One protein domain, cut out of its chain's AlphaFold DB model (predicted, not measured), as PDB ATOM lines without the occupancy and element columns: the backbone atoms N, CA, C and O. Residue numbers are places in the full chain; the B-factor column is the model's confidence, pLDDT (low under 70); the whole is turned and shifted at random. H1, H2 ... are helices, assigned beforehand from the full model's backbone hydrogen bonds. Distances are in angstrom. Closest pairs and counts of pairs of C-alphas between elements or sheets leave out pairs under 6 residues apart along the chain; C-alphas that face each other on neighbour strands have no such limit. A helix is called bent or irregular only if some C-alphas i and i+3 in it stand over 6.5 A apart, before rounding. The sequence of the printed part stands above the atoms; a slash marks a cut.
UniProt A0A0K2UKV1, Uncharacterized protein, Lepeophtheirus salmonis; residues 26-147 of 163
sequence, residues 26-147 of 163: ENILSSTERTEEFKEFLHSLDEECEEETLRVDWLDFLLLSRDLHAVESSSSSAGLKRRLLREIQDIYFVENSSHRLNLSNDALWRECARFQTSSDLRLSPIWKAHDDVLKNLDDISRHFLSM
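What this domain is: This is residues 26 to 147 of the 163 residues of an uncharacterized protein of Lepeophtheirus salmonis (UniProt A0A0K2UKV1). Helices H2, H3 and H4 zigzag in one layer as two successive helical hairpins, with H3 in the middle, and the long helix H6 crosses one side of H3 and reaches H2. Short H5 packs on the beginning of H6, and tiny H1 makes a corner with H2. The 122 printed residues include six named helices, H1 to H6 in chain order, and no named strand: all helix. The whole is compact, with a radius of gyration of the C-alphas of 14.8 A, and only just elongated, spanning 45 by 30 by 19 A.

Where its parts are: H1 is residues 26 to 29, with C-alpha 26 at (177.509, 177.110, 170.735). H2 is residues 32 to 48, 24.5 A long; H3 is 54 to 72, 26.6 A; H4 is 75 to 92, 25.5 A. H4 is irregular, with C-alphas 76 and 79 8.2 A apart. H5 is residues 106 to 113. H6, residues 124 to 147, is 34.9 A long, has a kink of 34 degrees near residue 137 and ends at C-alpha 147 (194.153, 175.811, 169.902).

How they stand to each other: H1 and H2 touch only at the corner; their closest C-alphas, Ile 28 and Arg 34, are 5.2 A apart. H2 and H3 form a hairpin, closest at C-alphas 42 and 55, 5.7 A, with a shallow tilt of 34 degrees, only just short of steep. The hairpin of H3 and H4 has a shallow tilt of 15 degrees, closest at C-alphas 71 and 81, 6.0 A. H6 touches H3 with residues 126 to 137 alone, at a steep tilt of 54 degrees, closest at C-alphas 133 and 58, 6.1 A. H6 touches H5, closest at C-alphas 125 and 112, 5.5 A. H4 and H6 are apart. Every O i to N i+4 pair is within hydrogen-bond range in H2, H3 and H5; H4 has 12 of 14, H6 17 of 20, and H1 is too short for one.

The domain as a whole: The farthest C-alphas, Ser 119 and Met 147, are 46.0 A apart. The printed part has no cut. The link from H4 to H5 is long, 13 residues. Residues 116 to 121 are under pLDDT 70.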
ATOM      1  N   GLU A  26     178.535 177.016 171.786       85.94
ATOM      2  CA  GLU A  26     177.509 177.110 170.735       85.94
ATOM      3  C   GLU A  26     178.098 177.155 169.317       85.94
ATOM      4  O   GLU A  26     177.556 176.523 168.411       85.94
ATOM      5  N   ASN A  27     179.227 177.844 169.109       83.12
ATOM      6  CA  ASN A  27     179.857 177.902 167.788       83.12
ATOM      7  C   ASN A  27     180.392 176.534 167.352       83.12
ATOM      8  O   ASN A  27     180.310 176.202 166.171       83.12
ATOM      9  N   ILE A  28     180.907 175.735 168.291       86.88
ATOM     10  CA  ILE A  28     181.349 174.361 168.026       86.88
ATOM     11  C   ILE A  28     180.136 173.508 167.645       86.88
ATOM     12  O   ILE A  28     180.117 172.906 166.575       86.88
ATOM     13  N   LEU A  29     179.087 173.543 168.475       89.19
ATOM     14  CA  LEU A  29     177.875 172.728 168.315       89.19
ATOM     15  C   LEU A  29     177.018 173.108 167.094       89.19
ATOM     16  O   LEU A  29     176.091 172.375 166.733       89.19
ATOM     17  N   SER A  30     177.297 174.260 166.474       86.50
ATOM     18  CA  SER A  30     176.628 174.729 165.255       86.50
ATOM     19  C   SER A  30     177.103 174.024 163.977       86.50
ATOM     20  O   SER A  30     176.391 174.050 162.973       86.50
ATOM     21  N   SER A  31     178.276 173.379 164.006       87.69
ATOM     22  CA  SER A  31     178.852 172.650 162.873       87.69
ATOM     23  C   SER A  31     179.134 171.202 163.255       87.69
ATOM     24  O   SER A  31     179.817 170.941 164.243       87.69
ATOM     25  N   THR A  32     178.655 170.257 162.443       88.88
ATOM     26  CA  THR A  32     178.928 168.827 162.638       88.88
ATOM     27  C   THR A  32     180.427 168.544 162.626       88.88
ATOM     28  O   THR A  32     180.919 167.893 163.533       88.88
ATOM     29  N   GLU A  33     181.167 169.112 161.670       89.00
ATOM     30  CA  GLU A  33     182.622 168.933 161.560       89.00
ATOM     31  C   GLU A  33     183.347 169.394 162.831       89.00
ATOM     32  O   GLU A  33     184.151 168.660 163.392       89.00
ATOM     33  N   ARG A  34     182.997 170.576 163.355       87.56
ATOM     34  CA  ARG A  34     183.603 171.092 164.592       87.56
ATOM     35  C   ARG A  34     183.182 170.313 165.828       87.56
ATOM     36  O   ARG A  34     183.963 170.213 166.767       87.56
ATOM     37  N   THR A  35     181.958 169.797 165.843       92.44
ATOM     38  CA  THR A  35     181.479 168.945 166.933       92.44
ATOM     39  C   THR A  35     182.282 167.646 166.980       92.44
ATOM     40  O   THR A  35     182.692 167.252 168.066       92.44
ATOM     41  N   GLU A  36     182.578 167.039 165.827       92.19
ATOM     42  CA  GLU A  36     183.442 165.853 165.738       92.19
ATOM     43  C   GLU A  36     184.894 166.172 166.133       92.19
ATOM     44  O   GLU A  36     185.448 165.479 166.978       92.19
ATOM     45  N   GLU A  37     185.484 167.271 165.638       91.44
ATOM     46  CA  GLU A  37     186.824 167.713 166.082       91.44
ATOM     47  C   GLU A  37     186.885 167.907 167.605       91.44
ATOM     48  O   GLU A  37     187.858 167.535 168.263       91.44
ATOM     49  N   PHE A  38     185.843 168.508 168.186       93.12
ATOM     50  CA  PHE A  38     185.766 168.702 169.626       93.12
ATOM     51  C   PHE A  38     185.597 167.371 170.360       93.12
ATOM     52  O   PHE A  38     186.212 167.182 171.403       93.12
ATOM     53  N   LYS A  39     184.831 166.427 169.808       94.06
ATOM     54  CA  LYS A  39     184.669 165.076 170.358       94.06
ATOM     55  C   LYS A  39     185.996 164.314 170.391       94.06
ATOM     56  O   LYS A  39     186.332 163.745 171.427       94.06
ATOM     57  N   GLU A  40     186.776 164.367 169.314       92.69
ATOM     58  CA  GLU A  40     188.132 163.800 169.261       92.69
ATOM     59  C   GLU A  40     189.057 164.453 170.298       92.69
ATOM     60  O   GLU A  40     189.797 163.768 171.006       92.69
ATOM     61  N   PHE A  41     188.972 165.776 170.449       92.75
ATOM     62  CA  PHE A  41     189.723 166.494 171.474       92.75
ATOM     63  C   PHE A  41     189.344 166.053 172.896       92.75
ATOM     64  O   PHE A  41     190.229 165.787 173.710       92.75
ATOM     65  N   LEU A  42     188.053 165.923 173.209       93.00
ATOM     66  CA  LEU A  42     187.602 165.430 174.515       93.00
ATOM     67  C   LEU A  42     188.089 164.005 174.786       93.00
ATOM     68  O   LEU A  42     188.555 163.736 175.889       93.00
ATOM     69  N   HIS A  43     188.057 163.137 173.773       91.19
ATOM     70  CA  HIS A  43     188.587 161.781 173.875       91.19
ATOM     71  C   HIS A  43     190.081 161.777 174.226       91.19
ATOM     72  O   HIS A  43     190.496 161.039 175.112       91.19
ATOM     73  N   SER A  44     190.884 162.645 173.599       89.38
ATOM     74  CA  SER A  44     192.311 162.760 173.940       89.38
ATOM     75  C   SER A  44     192.546 163.213 175.390       89.38
ATOM     76  O   SER A  44     193.427 162.687 176.062       89.38
ATOM     77  N   LEU A  45     191.718 164.126 175.914       90.12
ATOM     78  CA  LEU A  45     191.793 164.549 177.319       90.12
ATOM     79  C   LEU A  45     191.371 163.445 178.295       90.12
ATOM     80  O   LEU A  45     191.909 163.360 179.400       90.12
ATOM     81  N   ASP A  46     190.375 162.649 177.918       89.19
ATOM     82  CA  ASP A  46     189.899 161.495 178.680       89.19
ATOM     83  C   ASP A  46     191.003 160.424 178.768       89.19
ATOM     84  O   ASP A  46     191.367 160.017 179.874       89.19
ATOM     85  N   GLU A  47     191.649 160.093 177.643       89.06
ATOM     86  CA  GLU A  47     192.813 159.195 177.598       89.06
ATOM     87  C   GLU A  47     193.985 159.691 178.464       89.06
ATOM     88  O   GLU A  47     194.565 158.913 179.222       89.06
ATOM     89  N   GLU A  48     194.326 160.983 178.395       86.38
ATOM     90  CA  GLU A  48     195.408 161.579 179.194       86.38
ATOM     91  C   GLU A  48     195.127 161.576 180.706       86.38
ATOM     92  O   GLU A  48     196.063 161.551 181.508       86.38
ATOM     93  N   CYS A  49     193.852 161.621 181.105       81.25
ATOM     94  CA  CYS A  49     193.432 161.657 182.507       81.25
ATOM     95  C   CYS A  49     193.111 160.274 183.095       81.25
ATOM     96  O   CYS A  49     192.714 160.219 184.256       81.25
ATOM     97  N   GLU A  50     193.254 159.191 182.323       81.94
ATOM     98  CA  GLU A  50     192.784 157.844 182.695       81.94
ATOM     99  C   GLU A  50     191.272 157.799 183.029       81.94
ATOM    100  O   GLU A  50     190.813 156.941 183.783       81.94
ATOM    101  N   GLU A  51     190.486 158.720 182.464       77.81
ATOM    102  CA  GLU A  51     189.029 158.785 182.618       77.81
ATOM    103  C   GLU A  51     188.388 158.134 181.386       77.81
ATOM    104  O   GLU A  51     188.619 158.568 180.261       77.81
ATOM    105  N   GLU A  52     187.583 157.086 181.558       75.94
ATOM    106  CA  GLU A  52     186.958 156.400 180.420       75.94
ATOM    107  C   GLU A  52     185.781 157.235 179.883       75.94
ATOM    108  O   GLU A  52     184.731 157.321 180.515       75.94
ATOM    109  N   THR A  53     185.992 157.900 178.739       79.25
ATOM    110  CA  THR A  53     184.988 158.620 177.920       79.25
ATOM    111  C   THR A  53     184.099 159.645 178.639       79.25
ATOM    112  O   THR A  53     183.082 160.072 178.093       79.25
ATOM    113  N   LEU A  54     184.482 160.088 179.838       85.88
ATOM    114  CA  LEU A  54     183.694 160.970 180.697       85.88
ATOM    115  C   LEU A  54     183.207 162.235 179.972       85.88
ATOM    116  O   LEU A  54     182.028 162.592 180.031       85.88
ATOM    117  N   ARG A  55     184.117 162.943 179.297       90.62
ATOM    118  CA  ARG A  55     183.809 164.220 178.640       90.62
ATOM    119  C   ARG A  55     183.106 163.995 177.308       90.62
ATOM    120  O   ARG A  55     182.291 164.822 176.896       90.62
ATOM    121  N   VAL A  56     183.388 162.875 176.651       92.06
ATOM    122  CA  VAL A  56     182.656 162.450 175.454       92.06
ATOM    123  C   VAL A  56     181.183 162.187 175.793       92.06
ATOM    124  O   VAL A  56     180.298 162.703 175.109       92.06
ATOM    125  N   ASP A  57     180.912 161.498 176.903       93.06
ATOM    126  CA  ASP A  57     179.555 161.225 177.387       93.06
ATOM    127  C   ASP A  57     178.805 162.506 177.767       93.06
ATOM    128  O   ASP A  57     177.605 162.632 177.510       93.06
ATOM    129  N   TRP A  58     179.509 163.497 178.324       93.94
ATOM    130  CA  TRP A  58     178.967 164.839 178.552       93.94
ATOM    131  C   TRP A  58     178.500 165.505 177.253       93.94
ATOM    132  O   TRP A  58     177.404 166.071 177.208       93.94
ATOM    133  N   LEU A  59     179.306 165.438 176.190       94.62
ATOM    134  CA  LEU A  59     178.961 166.031 174.898       94.62
ATOM    135  C   LEU A  59     177.767 165.313 174.260       94.62
ATOM    136  O   LEU A  59     176.820 165.970 173.821       94.62
ATOM    137  N   ASP A  60     177.775 163.981 174.263       94.31
ATOM    138  CA  ASP A  60     176.690 163.173 173.701       94.31
ATOM    139  C   ASP A  60     175.368 163.403 174.457       94.31
ATOM    140  O   ASP A  60     174.310 163.573 173.839       94.31
ATOM    141  N   PHE A  61     175.423 163.553 175.784       94.81
ATOM    142  CA  PHE A  61     174.264 163.935 176.586       94.81
ATOM    143  C   PHE A  61     173.726 165.333 176.238       94.81
ATOM    144  O   PHE A  61     172.503 165.509 176.164       94.81
ATOM    145  N   LEU A  62     174.587 166.333 176.002       93.69
ATOM    146  CA  LEU A  62     174.141 167.666 175.568       93.69
ATOM    147  C   LEU A  62     173.433 167.614 174.213       93.69
ATOM    148  O   LEU A  62     172.392 168.253 174.044       93.69
ATOM    149  N   LEU A  63     173.966 166.847 173.259       92.88
ATOM    150  CA  LEU A  63     173.363 166.694 171.934       92.88
ATOM    151  C   LEU A  63     171.980 166.033 172.026       92.88
ATOM    152  O   LEU A  63     171.012 166.565 171.480       92.88
ATOM    153  N   LEU A  64     171.852 164.952 172.801       92.38
ATOM    154  CA  LEU A  64     170.564 164.295 173.056       92.38
ATOM    155  C   LEU A  64     169.571 165.211 173.789       92.38
ATOM    156  O   LEU A  64     168.378 165.233 173.474       92.38
ATOM    157  N   SER A  65     170.053 166.007 174.744       91.81
ATOM    158  CA  SER A  65     169.235 166.985 175.470       91.81
ATOM    159  C   SER A  65     168.743 168.112 174.557       91.81
ATOM    160  O   SER A  65     167.595 168.546 174.673       91.81
ATOM    161  N   ARG A  66     169.564 168.555 173.597       89.81
ATOM    162  CA  ARG A  66     169.172 169.530 172.569       89.81
ATOM    163  C   ARG A  66     168.053 168.986 171.683       89.81
ATOM    164  O   ARG A  66     167.078 169.697 171.425       89.81
ATOM    165  N   ASP A  67     168.155 167.728 171.264       90.25
ATOM    166  CA  ASP A  67     167.116 167.071 170.467       90.25
ATOM    167  C   ASP A  67     165.816 166.921 171.271       90.25
ATOM    168  O   ASP A  67     164.725 167.206 170.769       90.25
ATOM    169  N   LEU A  68     165.916 166.575 172.560       89.50
ATOM    170  CA  LEU A  68     164.770 166.551 173.470       89.50
ATOM    171  C   LEU A  68     164.101 167.932 173.584       89.50
ATOM    172  O   LEU A  68     162.870 168.010 173.570       89.50
ATOM    173  N   HIS A  69     164.883 169.012 173.652       88.75
ATOM    174  CA  HIS A  69     164.374 170.383 173.748       88.75
ATOM    175  C   HIS A  69     163.645 170.807 172.465       88.75
ATOM    176  O   HIS A  69     162.544 171.363 172.519       88.75
ATOM    177  N   ALA A  70     164.209 170.486 171.296       87.38
ATOM    178  CA  ALA A  70     163.573 170.750 170.005       87.38
ATOM    179  C   ALA A  70     162.188 170.084 169.916       87.38
ATOM    180  O   ALA A  70     161.219 170.685 169.444       87.38
ATOM    181  N   VAL A  71     162.077 168.867 170.448       87.62
ATOM    182  CA  VAL A  71     160.855 168.060 170.443       87.62
ATOM    183  C   VAL A  71     159.875 168.457 171.559       87.62
ATOM    184  O   VAL A  71     158.669 168.270 171.395       87.62
ATOM    185  N   GLU A  72     160.346 169.024 172.675       82.56
ATOM    186  CA  GLU A  72     159.502 169.488 173.788       82.56
ATOM    187  C   GLU A  72     158.534 170.599 173.366       82.56
ATOM    188  O   GLU A  72     157.377 170.600 173.793       82.56
ATOM    189  N   SER A  73     158.978 171.498 172.488       76.50
ATOM    190  CA  SER A  73     158.156 172.597 171.967       76.50
ATOM    191  C   SER A  73     156.977 172.134 171.094       76.50
ATOM    192  O   SER A  73     156.036 172.892 170.855       76.50
ATOM    193  N   SER A  74     157.003 170.881 170.628       80.50
ATOM    194  CA  SER A  74     156.057 170.334 169.658       80.50
ATOM    195  C   SER A  74     155.049 169.388 170.321       80.50
ATOM    196  O   SER A  74     155.375 168.290 170.769       80.50
ATOM    197  N   SER A  75     153.767 169.768 170.345       71.88
ATOM    198  CA  SER A  75     152.705 168.945 170.960       71.88
ATOM    199  C   SER A  75     152.465 167.611 170.232       71.88
ATOM    200  O   SER A  75     152.016 166.639 170.838       71.88
ATOM    201  N   SER A  76     152.799 167.538 168.942       77.44
ATOM    202  CA  SER A  76     152.610 166.359 168.082       77.44
ATOM    203  C   SER A  76     153.628 165.239 168.328       77.44
ATOM    204  O   SER A  76     153.460 164.130 167.827       77.44
ATOM    205  N   SER A  77     154.690 165.501 169.093       81.00
ATOM    206  CA  SER A  77     155.846 164.611 169.234       81.00
ATOM    207  C   SER A  77     156.000 164.009 170.633       81.00
ATOM    208  O   SER A  77     157.080 163.565 171.015       81.00
ATOM    209  N   ALA A  78     154.902 163.895 171.388       82.00
ATOM    210  CA  ALA A  78     154.886 163.300 172.729       82.00
ATOM    211  C   ALA A  78     155.436 161.856 172.788       82.00
ATOM    212  O   ALA A  78     155.949 161.422 173.823       82.00
ATOM    213  N   GLY A  79     155.320 161.087 171.699       84.38
ATOM    214  CA  GLY A  79     155.942 159.762 171.580       84.38
ATOM    215  C   GLY A  79     157.467 159.839 171.473       84.38
ATOM    216  O   GLY A  79     158.169 159.126 172.186       84.38
ATOM    217  N   LEU A  80     157.974 160.755 170.643       87.00
ATOM    218  CA  LEU A  80     159.407 160.981 170.461       87.00
ATOM    219  C   LEU A  80     160.049 161.573 171.722       87.00
ATOM    220  O   LEU A  80     161.083 161.079 172.150       87.00
ATOM    221  N   LYS A  81     159.385 162.533 172.387       86.50
ATOM    222  CA  LYS A  81     159.807 163.081 173.690       86.50
ATOM    223  C   LYS A  81     160.016 161.970 174.721       86.50
ATOM    224  O   LYS A  81     161.038 161.931 175.393       86.50
ATOM    225  N   ARG A  82     159.058 161.041 174.828       85.81
ATOM    226  CA  ARG A  82     159.160 159.891 175.742       85.81
ATOM    227  C   ARG A  82     160.283 158.934 175.364       85.81
ATOM    228  O   ARG A  82     160.931 158.406 176.260       85.81
ATOM    229  N   ARG A  83     160.501 158.705 174.067       88.75
ATOM    230  CA  ARG A  83     161.597 157.861 173.583       88.75
ATOM    231  C   ARG A  83     162.959 158.466 173.932       88.75
ATOM    232  O   ARG A  83     163.741 157.778 174.568       88.75
ATOM    233  N   LEU A  84     163.194 159.732 173.583       89.56
ATOM    234  CA  LEU A  84     164.453 160.436 173.864       89.56
ATOM    235  C   LEU A  84     164.732 160.523 175.365       89.56
ATOM    236  O   LEU A  84     165.844 160.279 175.810       89.56
ATOM    237  N   LEU A  85     163.705 160.815 176.164       88.00
ATOM    238  CA  LEU A  85     163.847 160.837 177.616       88.00
ATOM    239  C   LEU A  85     164.252 159.467 178.177       88.00
ATOM    240  O   LEU A  85     165.103 159.401 179.056       88.00
ATOM    241  N   ARG A  86     163.638 158.387 177.681       88.31
ATOM    242  CA  ARG A  86     163.992 157.027 178.095       88.31
ATOM    243  C   ARG A  86     165.425 156.691 177.702       88.31
ATOM    244  O   ARG A  86     166.156 156.162 178.517       88.31
ATOM    245  N   GLU A  87     165.820 157.044 176.487       91.00
ATOM    246  CA  GLU A  87     167.183 156.850 175.995       91.00
ATOM    247  C   GLU A  87     168.209 157.574 176.877       91.00
ATOM    248  O   GLU A  87     169.148 156.949 177.359       91.00
ATOM    249  N   ILE A  88     167.965 158.845 177.213       91.31
ATOM    250  CA  ILE A  88     168.798 159.603 178.159       91.31
ATOM    251  C   ILE A  88     168.865 158.912 179.531       91.31
ATOM    252  O   ILE A  88     169.930 158.833 180.138       91.31
ATOM    253  N   GLN A  89     167.739 158.416 180.044       88.62
ATOM    254  CA  GLN A  89     167.702 157.737 181.341       88.62
ATOM    255  C   GLN A  89     168.482 156.423 181.337       88.62
ATOM    256  O   GLN A  89     169.277 156.200 182.250       88.62
ATOM    257  N   ASP A  90     168.256 155.588 180.326       89.12
ATOM    258  CA  ASP A  90     168.844 154.256 180.205       89.12
ATOM    259  C   ASP A  90     170.365 154.332 180.013       89.12
ATOM    260  O   ASP A  90     171.093 153.514 180.572       89.12
ATOM    261  N   ILE A  91     170.848 155.338 179.274       91.44
ATOM    262  CA  ILE A  91     172.282 155.541 179.037       91.44
ATOM    263  C   ILE A  91     172.951 156.191 180.252       91.44
ATOM    264  O   ILE A  91     173.956 155.681 180.735       91.44
ATOM    265  N   TYR A  92     172.414 157.288 180.789       92.12
ATOM    266  CA  TYR A  92     173.191 158.161 181.682       92.12
ATOM    267  C   TYR A  92     172.809 158.093 183.167       92.12
ATOM    268  O   TYR A  92     173.595 158.479 184.042       92.12
ATOM    269  N   PHE A  93     171.599 157.617 183.473       89.94
ATOM    270  CA  PHE A  93     171.017 157.656 184.819       89.94
ATOM    271  C   PHE A  93     170.665 156.266 185.371       89.94
ATOM    272  O   PHE A  93     169.866 156.139 186.301       89.94
ATOM    273  N   VAL A  94     171.302 155.225 184.833       88.75
ATOM    274  CA  VAL A  94     171.314 153.869 185.398       88.75
ATOM    275  C   VAL A  94     172.543 153.708 186.293       88.75
ATOM    276  O   VAL A  94     173.650 154.082 185.921       88.75
ATOM    277  N   GLU A  95     172.350 153.145 187.489       82.25
ATOM    278  CA  GLU A  95     173.362 153.089 188.559       82.25
ATOM    279  C   GLU A  95     174.663 152.377 188.154       82.25
ATOM    280  O   GLU A  95     175.735 152.777 188.592       82.25
ATOM    281  N   ASN A  96     174.572 151.390 187.259       83.19
ATOM    282  CA  ASN A  96     175.710 150.617 186.749       83.19
ATOM    283  C   ASN A  96     175.989 150.884 185.261       83.19
ATOM    284  O   ASN A  96     176.489 149.999 184.568       83.19
ATOM    285  N   SER A  97     175.601 152.051 184.742       84.44
ATOM    286  CA  SER A  97     175.947 152.408 183.367       84.44
ATOM    287  C   SER A  97     177.440 152.705 183.244       84.44
ATOM    288  O   SER A  97     177.991 153.423 184.081       84.44
ATOM    289  N   SER A  98     178.070 152.207 182.178       85.12
ATOM    290  CA  SER A  98     179.410 152.638 181.760       85.12
ATOM    291  C   SER A  98     179.442 154.116 181.373       85.12
ATOM    292  O   SER A  98     180.469 154.755 181.520       85.12
ATOM    293  N   HIS A  99     178.298 154.669 180.961       87.50
ATOM    294  CA  HIS A  99     178.130 156.064 180.554       87.50
ATOM    295  C   HIS A  99     177.492 156.907 181.660       87.50
ATOM    296  O   HIS A  99     176.735 157.839 181.399       87.50
ATOM    297  N   ARG A 100     177.679 156.547 182.934       87.25
ATOM    298  CA  ARG A 100     177.060 157.294 184.033       87.25
ATOM    299  C   ARG A 100     177.576 158.737 184.033       87.25
ATOM    300  O   ARG A 100     178.758 158.976 184.258       87.25
ATOM    301  N   LEU A 101     176.669 159.708 183.892       86.69
ATOM    302  CA  LEU A 101     177.049 161.122 183.950       86.69
ATOM    303  C   LEU A 101     177.587 161.485 185.332       86.69
ATOM    304  O   LEU A 101     176.865 161.431 186.334       86.69
ATOM    305  N   ASN A 102     178.837 161.935 185.360       86.19
ATOM    306  CA  ASN A 102     179.418 162.578 186.526       86.19
ATOM    307  C   ASN A 102     178.933 164.032 186.599       86.19
ATOM    308  O   ASN A 102     179.442 164.902 185.897       86.19
ATOM    309  N   LEU A 103     177.896 164.272 187.402       86.88
ATOM    310  CA  LEU A 103     177.366 165.609 187.666       86.88
ATOM    311  C   LEU A 103     178.022 166.192 188.918       86.88
ATOM    312  O   LEU A 103     178.310 165.466 189.868       86.88
ATOM    313  N   SER A 104     178.122 167.517 189.003       85.12
ATOM    314  CA  SER A 104     178.662 168.212 190.186       85.12
ATOM    315  C   SER A 104     177.837 167.975 191.462       85.12
ATOM    316  O   SER A 104     178.267 168.305 192.569       85.12
ATOM    317  N   ASN A 105     176.613 167.456 191.320       86.69
ATOM    318  CA  ASN A 105     175.675 167.208 192.405       86.69
ATOM    319  C   ASN A 105     175.035 165.814 192.289       86.69
ATOM    320  O   ASN A 105     174.085 165.607 191.535       86.69
ATOM    321  N   ASP A 106     175.469 164.876 193.132       87.81
ATOM    322  CA  ASP A 106     174.908 163.518 193.201       87.81
ATOM    323  C   ASP A 106     173.403 163.472 193.509       87.81
ATOM    324  O   ASP A 106     172.707 162.523 193.131       87.81
ATOM    325  N   ALA A 107     172.866 164.469 194.221       89.50
ATOM    326  CA  ALA A 107     171.431 164.528 194.484       89.50
ATOM    327  C   ALA A 107     170.640 164.809 193.198       89.50
ATOM    328  O   ALA A 107     169.554 164.258 193.027       89.50
ATOM    329  N   LEU A 108     171.207 165.606 192.284       89.75
ATOM    330  CA  LEU A 108     170.630 165.871 190.969       89.75
ATOM    331  C   LEU A 108     170.647 164.611 190.098       89.75
ATOM    332  O   LEU A 108     169.639 164.298 189.466       89.75
ATOM    333  N   TRP A 109     171.741 163.843 190.130       90.50
ATOM    334  CA  TRP A 109     171.800 162.554 189.435       90.50
ATOM    335  C   TRP A 109     170.691 161.612 189.926       90.50
ATOM    336  O   TRP A 109     169.933 161.064 189.126       90.50
ATOM    337  N   ARG A 110     170.512 161.493 191.251       88.62
ATOM    338  CA  ARG A 110     169.440 160.670 191.843       88.62
ATOM    339  C   ARG A 110     168.039 161.162 191.479       88.62
ATOM    340  O   ARG A 110     167.131 160.343 191.347       88.62
ATOM    341  N   GLU A 111     167.841 162.471 191.344       88.50
ATOM    342  CA  GLU A 111     166.572 163.049 190.888       88.50
ATOM    343  C   GLU A 111     166.272 162.646 189.436       88.50
ATOM    344  O   GLU A 111     165.159 162.210 189.141       88.50
ATOM    345  N   CYS A 112     167.279 162.694 188.560       88.06
ATOM    346  CA  CYS A 112     167.168 162.265 187.165       88.06
ATOM    347  C   CYS A 112     166.919 160.751 187.037       88.06
ATOM    348  O   CYS A 112     166.045 160.334 186.278       88.06
ATOM    349  N   ALA A 113     167.608 159.930 187.836       86.38
ATOM    350  CA  ALA A 113     167.447 158.473 187.848       86.38
ATOM    351  C   ALA A 113     166.058 158.019 188.328       86.38
ATOM    352  O   ALA A 113     165.503 157.037 187.841       86.38
ATOM    353  N   ARG A 114     165.445 158.747 189.270       81.62
ATOM    354  CA  ARG A 114     164.113 158.416 189.818       81.62
ATOM    355  C   ARG A 114     162.952 158.763 188.888       81.62
ATOM    356  O   ARG A 114     161.814 158.385 189.161       81.62
ATOM    357  N   PHE A 115     163.216 159.466 187.794       72.31
ATOM    358  CA  PHE A 115     162.207 160.038 186.907       72.31
ATOM    359  C   PHE A 115     161.587 159.020 185.916       72.31
ATOM    360  O   PHE A 115     160.935 159.400 184.948       72.31
ATOM    361  N   GLN A 116     161.763 157.711 186.134       59.88
ATOM    362  CA  GLN A 116     161.567 156.676 185.105       59.88
ATOM    363  C   GLN A 116     160.128 156.435 184.594       59.88
ATOM    364  O   GLN A 116     159.973 155.715 183.610       59.88
ATOM    365  N   THR A 117     159.050 156.974 185.185       56.69
ATOM    366  CA  THR A 117     157.689 156.493 184.818       56.69
ATOM    367  C   THR A 117     156.501 157.453 184.987       56.69
ATOM    368  O   THR A 117     155.372 157.053 184.693       56.69
ATOM    369  N   SER A 118     156.667 158.709 185.416       53.44
ATOM    370  CA  SER A 118     155.496 159.577 185.631       53.44
ATOM    371  C   SER A 118     154.908 160.111 184.316       53.44
ATOM    372  O   SER A 118     155.623 160.621 183.457       53.44
ATOM    373  N   SER A 119     153.578 160.042 184.181       55.31
ATOM    374  CA  SER A 119     152.794 160.661 183.092       55.31
ATOM    375  C   SER A 119     153.012 162.173 182.971       55.31
ATOM    376  O   SER A 119     152.797 162.750 181.906       55.31
ATOM    377  N   ASP A 120     153.462 162.795 184.057       58.72
ATOM    378  CA  ASP A 120     153.859 164.191 184.135       58.72
ATOM    379  C   ASP A 120     155.345 164.295 183.742       58.72
ATOM    380  O   ASP A 120     156.243 163.979 184.529       58.72
ATOM    381  N   LEU A 121     155.609 164.668 182.485       65.69
ATOM    382  CA  LEU A 121     156.957 164.794 181.916       65.69
ATOM    383  C   LEU A 121     157.671 166.044 182.462       65.69
ATOM    384  O   LEU A 121     157.932 166.999 181.730       65.69
ATOM    385  N   ARG A 122     157.986 166.051 183.759       75.38
ATOM    386  CA  ARG A 122     158.805 167.084 184.400       75.38
ATOM    387  C   ARG A 122     160.270 166.970 183.980       75.38
ATOM    388  O   ARG A 122     161.073 166.356 184.666       75.38
ATOM    389  N   LEU A 123     160.635 167.631 182.886       85.50
ATOM    390  CA  LEU A 123     162.016 167.665 182.391       85.50
ATOM    391  C   LEU A 123     162.975 168.524 183.235       85.50
ATOM    392  O   LEU A 123     164.166 168.556 182.955       85.50
ATOM    393  N   SER A 124     162.493 169.200 184.285       88.31
ATOM    394  CA  SER A 124     163.317 170.103 185.106       88.31
ATOM    395  C   SER A 124     164.631 169.487 185.620       88.31
ATOM    396  O   SER A 124     165.640 170.185 185.546       88.31
ATOM    397  N   PRO A 125     164.678 168.231 186.110       89.69
ATOM    398  CA  PRO A 125     165.939 167.618 186.530       89.69
ATOM    399  C   PRO A 125     166.911 167.426 185.361       89.69
ATOM    400  O   PRO A 125     168.089 167.739 185.493       89.69
ATOM    401  N   ILE A 126     166.404 167.005 184.196       90.69
ATOM    402  CA  ILE A 126     167.207 166.852 182.975       90.69
ATOM    403  C   ILE A 126     167.783 168.202 182.543       90.69
ATOM    404  O   ILE A 126     168.965 168.276 182.235       90.69
ATOM    405  N   TRP A 127     166.998 169.283 182.606       91.94
ATOM    406  CA  TRP A 127     167.484 170.627 182.274       91.94
ATOM    407  C   TRP A 127     168.542 171.145 183.245       91.94
ATOM    408  O   TRP A 127     169.531 171.732 182.824       91.94
ATOM    409  N   LYS A 128     168.412 170.851 184.540       92.44
ATOM    410  CA  LYS A 128     169.475 171.160 185.505       92.44
ATOM    411  C   LYS A 128     170.750 170.360 185.232       92.44
ATOM    412  O   LYS A 128     171.838 170.901 185.388       92.44
ATOM    413  N   ALA A 129     170.626 169.085 184.855       92.25
ATOM    414  CA  ALA A 129     171.776 168.256 184.495       92.25
ATOM    415  C   ALA A 129     172.437 168.761 183.205       92.25
ATOM    416  O   ALA A 129     173.657 168.850 183.143       92.25
ATOM    417  N   HIS A 130     171.635 169.164 182.215       93.44
ATOM    418  CA  HIS A 130     172.101 169.841 181.007       93.44
ATOM    419  C   HIS A 130     172.920 171.087 181.349       93.44
ATOM    420  O   HIS A 130     174.036 171.215 180.862       93.44
ATOM    421  N   ASP A 131     172.420 171.971 182.212       92.00
ATOM    422  CA  ASP A 131     173.122 173.210 182.562       92.00
ATOM    423  C   ASP A 131     174.436 172.952 183.317       92.00
ATOM    424  O   ASP A 131     175.423 173.664 183.115       92.00
ATOM    425  N   ASP A 132     174.467 171.922 184.168       92.12
ATOM    426  CA  ASP A 132     175.677 171.494 184.877       92.12
ATOM    427  C   ASP A 132     176.747 170.992 183.895       92.12
ATOM    428  O   ASP A 132     177.886 171.462 183.914       92.12
ATOM    429  N   VAL A 133     176.357 170.112 182.970       93.25
ATOM    430  CA  VAL A 133     177.245 169.591 181.923       93.25
ATOM    431  C   VAL A 133     177.692 170.696 180.963       93.25
ATOM    432  O   VAL A 133     178.872 170.779 180.626       93.25
ATOM    433  N   LEU A 134     176.779 171.585 180.564       91.88
ATOM    434  CA  LEU A 134     177.068 172.722 179.693       91.88
ATOM    435  C   LEU A 134     178.149 173.610 180.304       91.88
ATOM    436  O   LEU A 134     179.090 173.992 179.617       91.88
ATOM    437  N   LYS A 135     178.042 173.907 181.601       90.25
ATOM    438  CA  LYS A 135     179.038 174.704 182.315       90.25
ATOM    439  C   LYS A 135     180.412 174.027 182.318       90.25
ATOM    440  O   LYS A 135     181.409 174.701 182.074       90.25
ATOM    441  N   ASN A 136     180.459 172.719 182.569       89.25
ATOM    442  CA  ASN A 136     181.711 171.961 182.574       89.25
ATOM    443  C   ASN A 136     182.364 171.920 181.181       89.25
ATOM    444  O   ASN A 136     183.576 172.105 181.055       89.25
ATOM    445  N   LEU A 137     181.568 171.742 180.123       91.12
ATOM    446  CA  LEU A 137     182.066 171.739 178.748       91.12
ATOM    447  C   LEU A 137     182.411 173.135 178.223       91.12
ATOM    448  O   LEU A 137     183.319 173.243 177.402       91.12
ATOM    449  N   ASP A 138     181.757 174.203 178.685       89.50
ATOM    450  CA  ASP A 138     182.057 175.564 178.226       89.50
ATOM    451  C   ASP A 138     183.498 175.963 178.578       89.50
ATOM    452  O   ASP A 138     184.214 176.493 177.728       89.50
ATOM    453  N   ASP A 139     183.981 175.622 179.775       85.62
ATOM    454  CA  ASP A 139     185.369 175.893 180.163       85.62
ATOM    455  C   ASP A 139     186.377 175.110 179.297       85.62
ATOM    456  O   ASP A 139     187.381 175.677 178.853       85.62
ATOM    457  N   ILE A 140     186.077 173.849 178.967       90.00
ATOM    458  CA  ILE A 140     186.913 173.012 178.088       90.00
ATOM    459  C   ILE A 140     186.869 173.525 176.638       90.00
ATOM    460  O   ILE A 140     187.895 173.585 175.955       90.00
ATOM    461  N   SER A 141     185.704 173.983 176.180       89.62
ATOM    462  CA  SER A 141     185.499 174.518 174.832       89.62
ATOM    463  C   SER A 141     186.359 175.754 174.565       89.62
ATOM    464  O   SER A 141     186.908 175.910 173.474       89.62
ATOM    465  N   ARG A 142     186.568 176.608 175.577       86.50
ATOM    466  CA  ARG A 142     187.456 177.773 175.453       86.50
ATOM    467  C   ARG A 142     188.906 177.352 175.241       86.50
ATOM    468  O   ARG A 142     189.619 178.016 174.487       86.50
ATOM    469  N   HIS A 143     189.336 176.259 175.873       85.81
ATOM    470  CA  HIS A 143     190.668 175.709 175.645       85.81
ATOM    471  C   HIS A 143     190.796 175.157 174.220       85.81
ATOM    472  O   HIS A 143     191.713 175.560 173.501       85.81
ATOM    473  N   PHE A 144     189.824 174.365 173.760       87.44
ATOM    474  CA  PHE A 144     189.776 173.876 172.380       87.44
ATOM    475  C   PHE A 144     189.835 175.023 171.356       87.44
ATOM    476  O   PHE A 144     190.695 175.032 170.480       87.44
ATOM    477  N   LEU A 145     189.001 176.056 171.514       85.75
ATOM    478  CA  LEU A 145     188.950 177.214 170.610       85.75
ATOM    479  C   LEU A 145     190.222 178.073 170.635       85.75
ATOM    480  O   LEU A 145     190.482 178.810 169.683       85.75
ATOM    481  N   SER A 146     191.022 177.998 171.703       83.31
ATOM    482  CA  SER A 146     192.333 178.656 171.756       83.31
ATOM    483  C   SER A 146     193.376 177.955 170.880       83.31
ATOM    484  O   SER A 146     194.234 178.624 170.305       83.31
ATOM    485  N   MET A 147     193.270 176.629 170.739       80.88
ATOM    486  CA  MET A 147     194.153 175.811 169.902       80.88
ATOM    487  C   MET A 147     193.637 175.690 168.463       80.88
ATOM    488  O   MET A 147     194.428 175.657 167.521       80.88
TER     489      MET A 147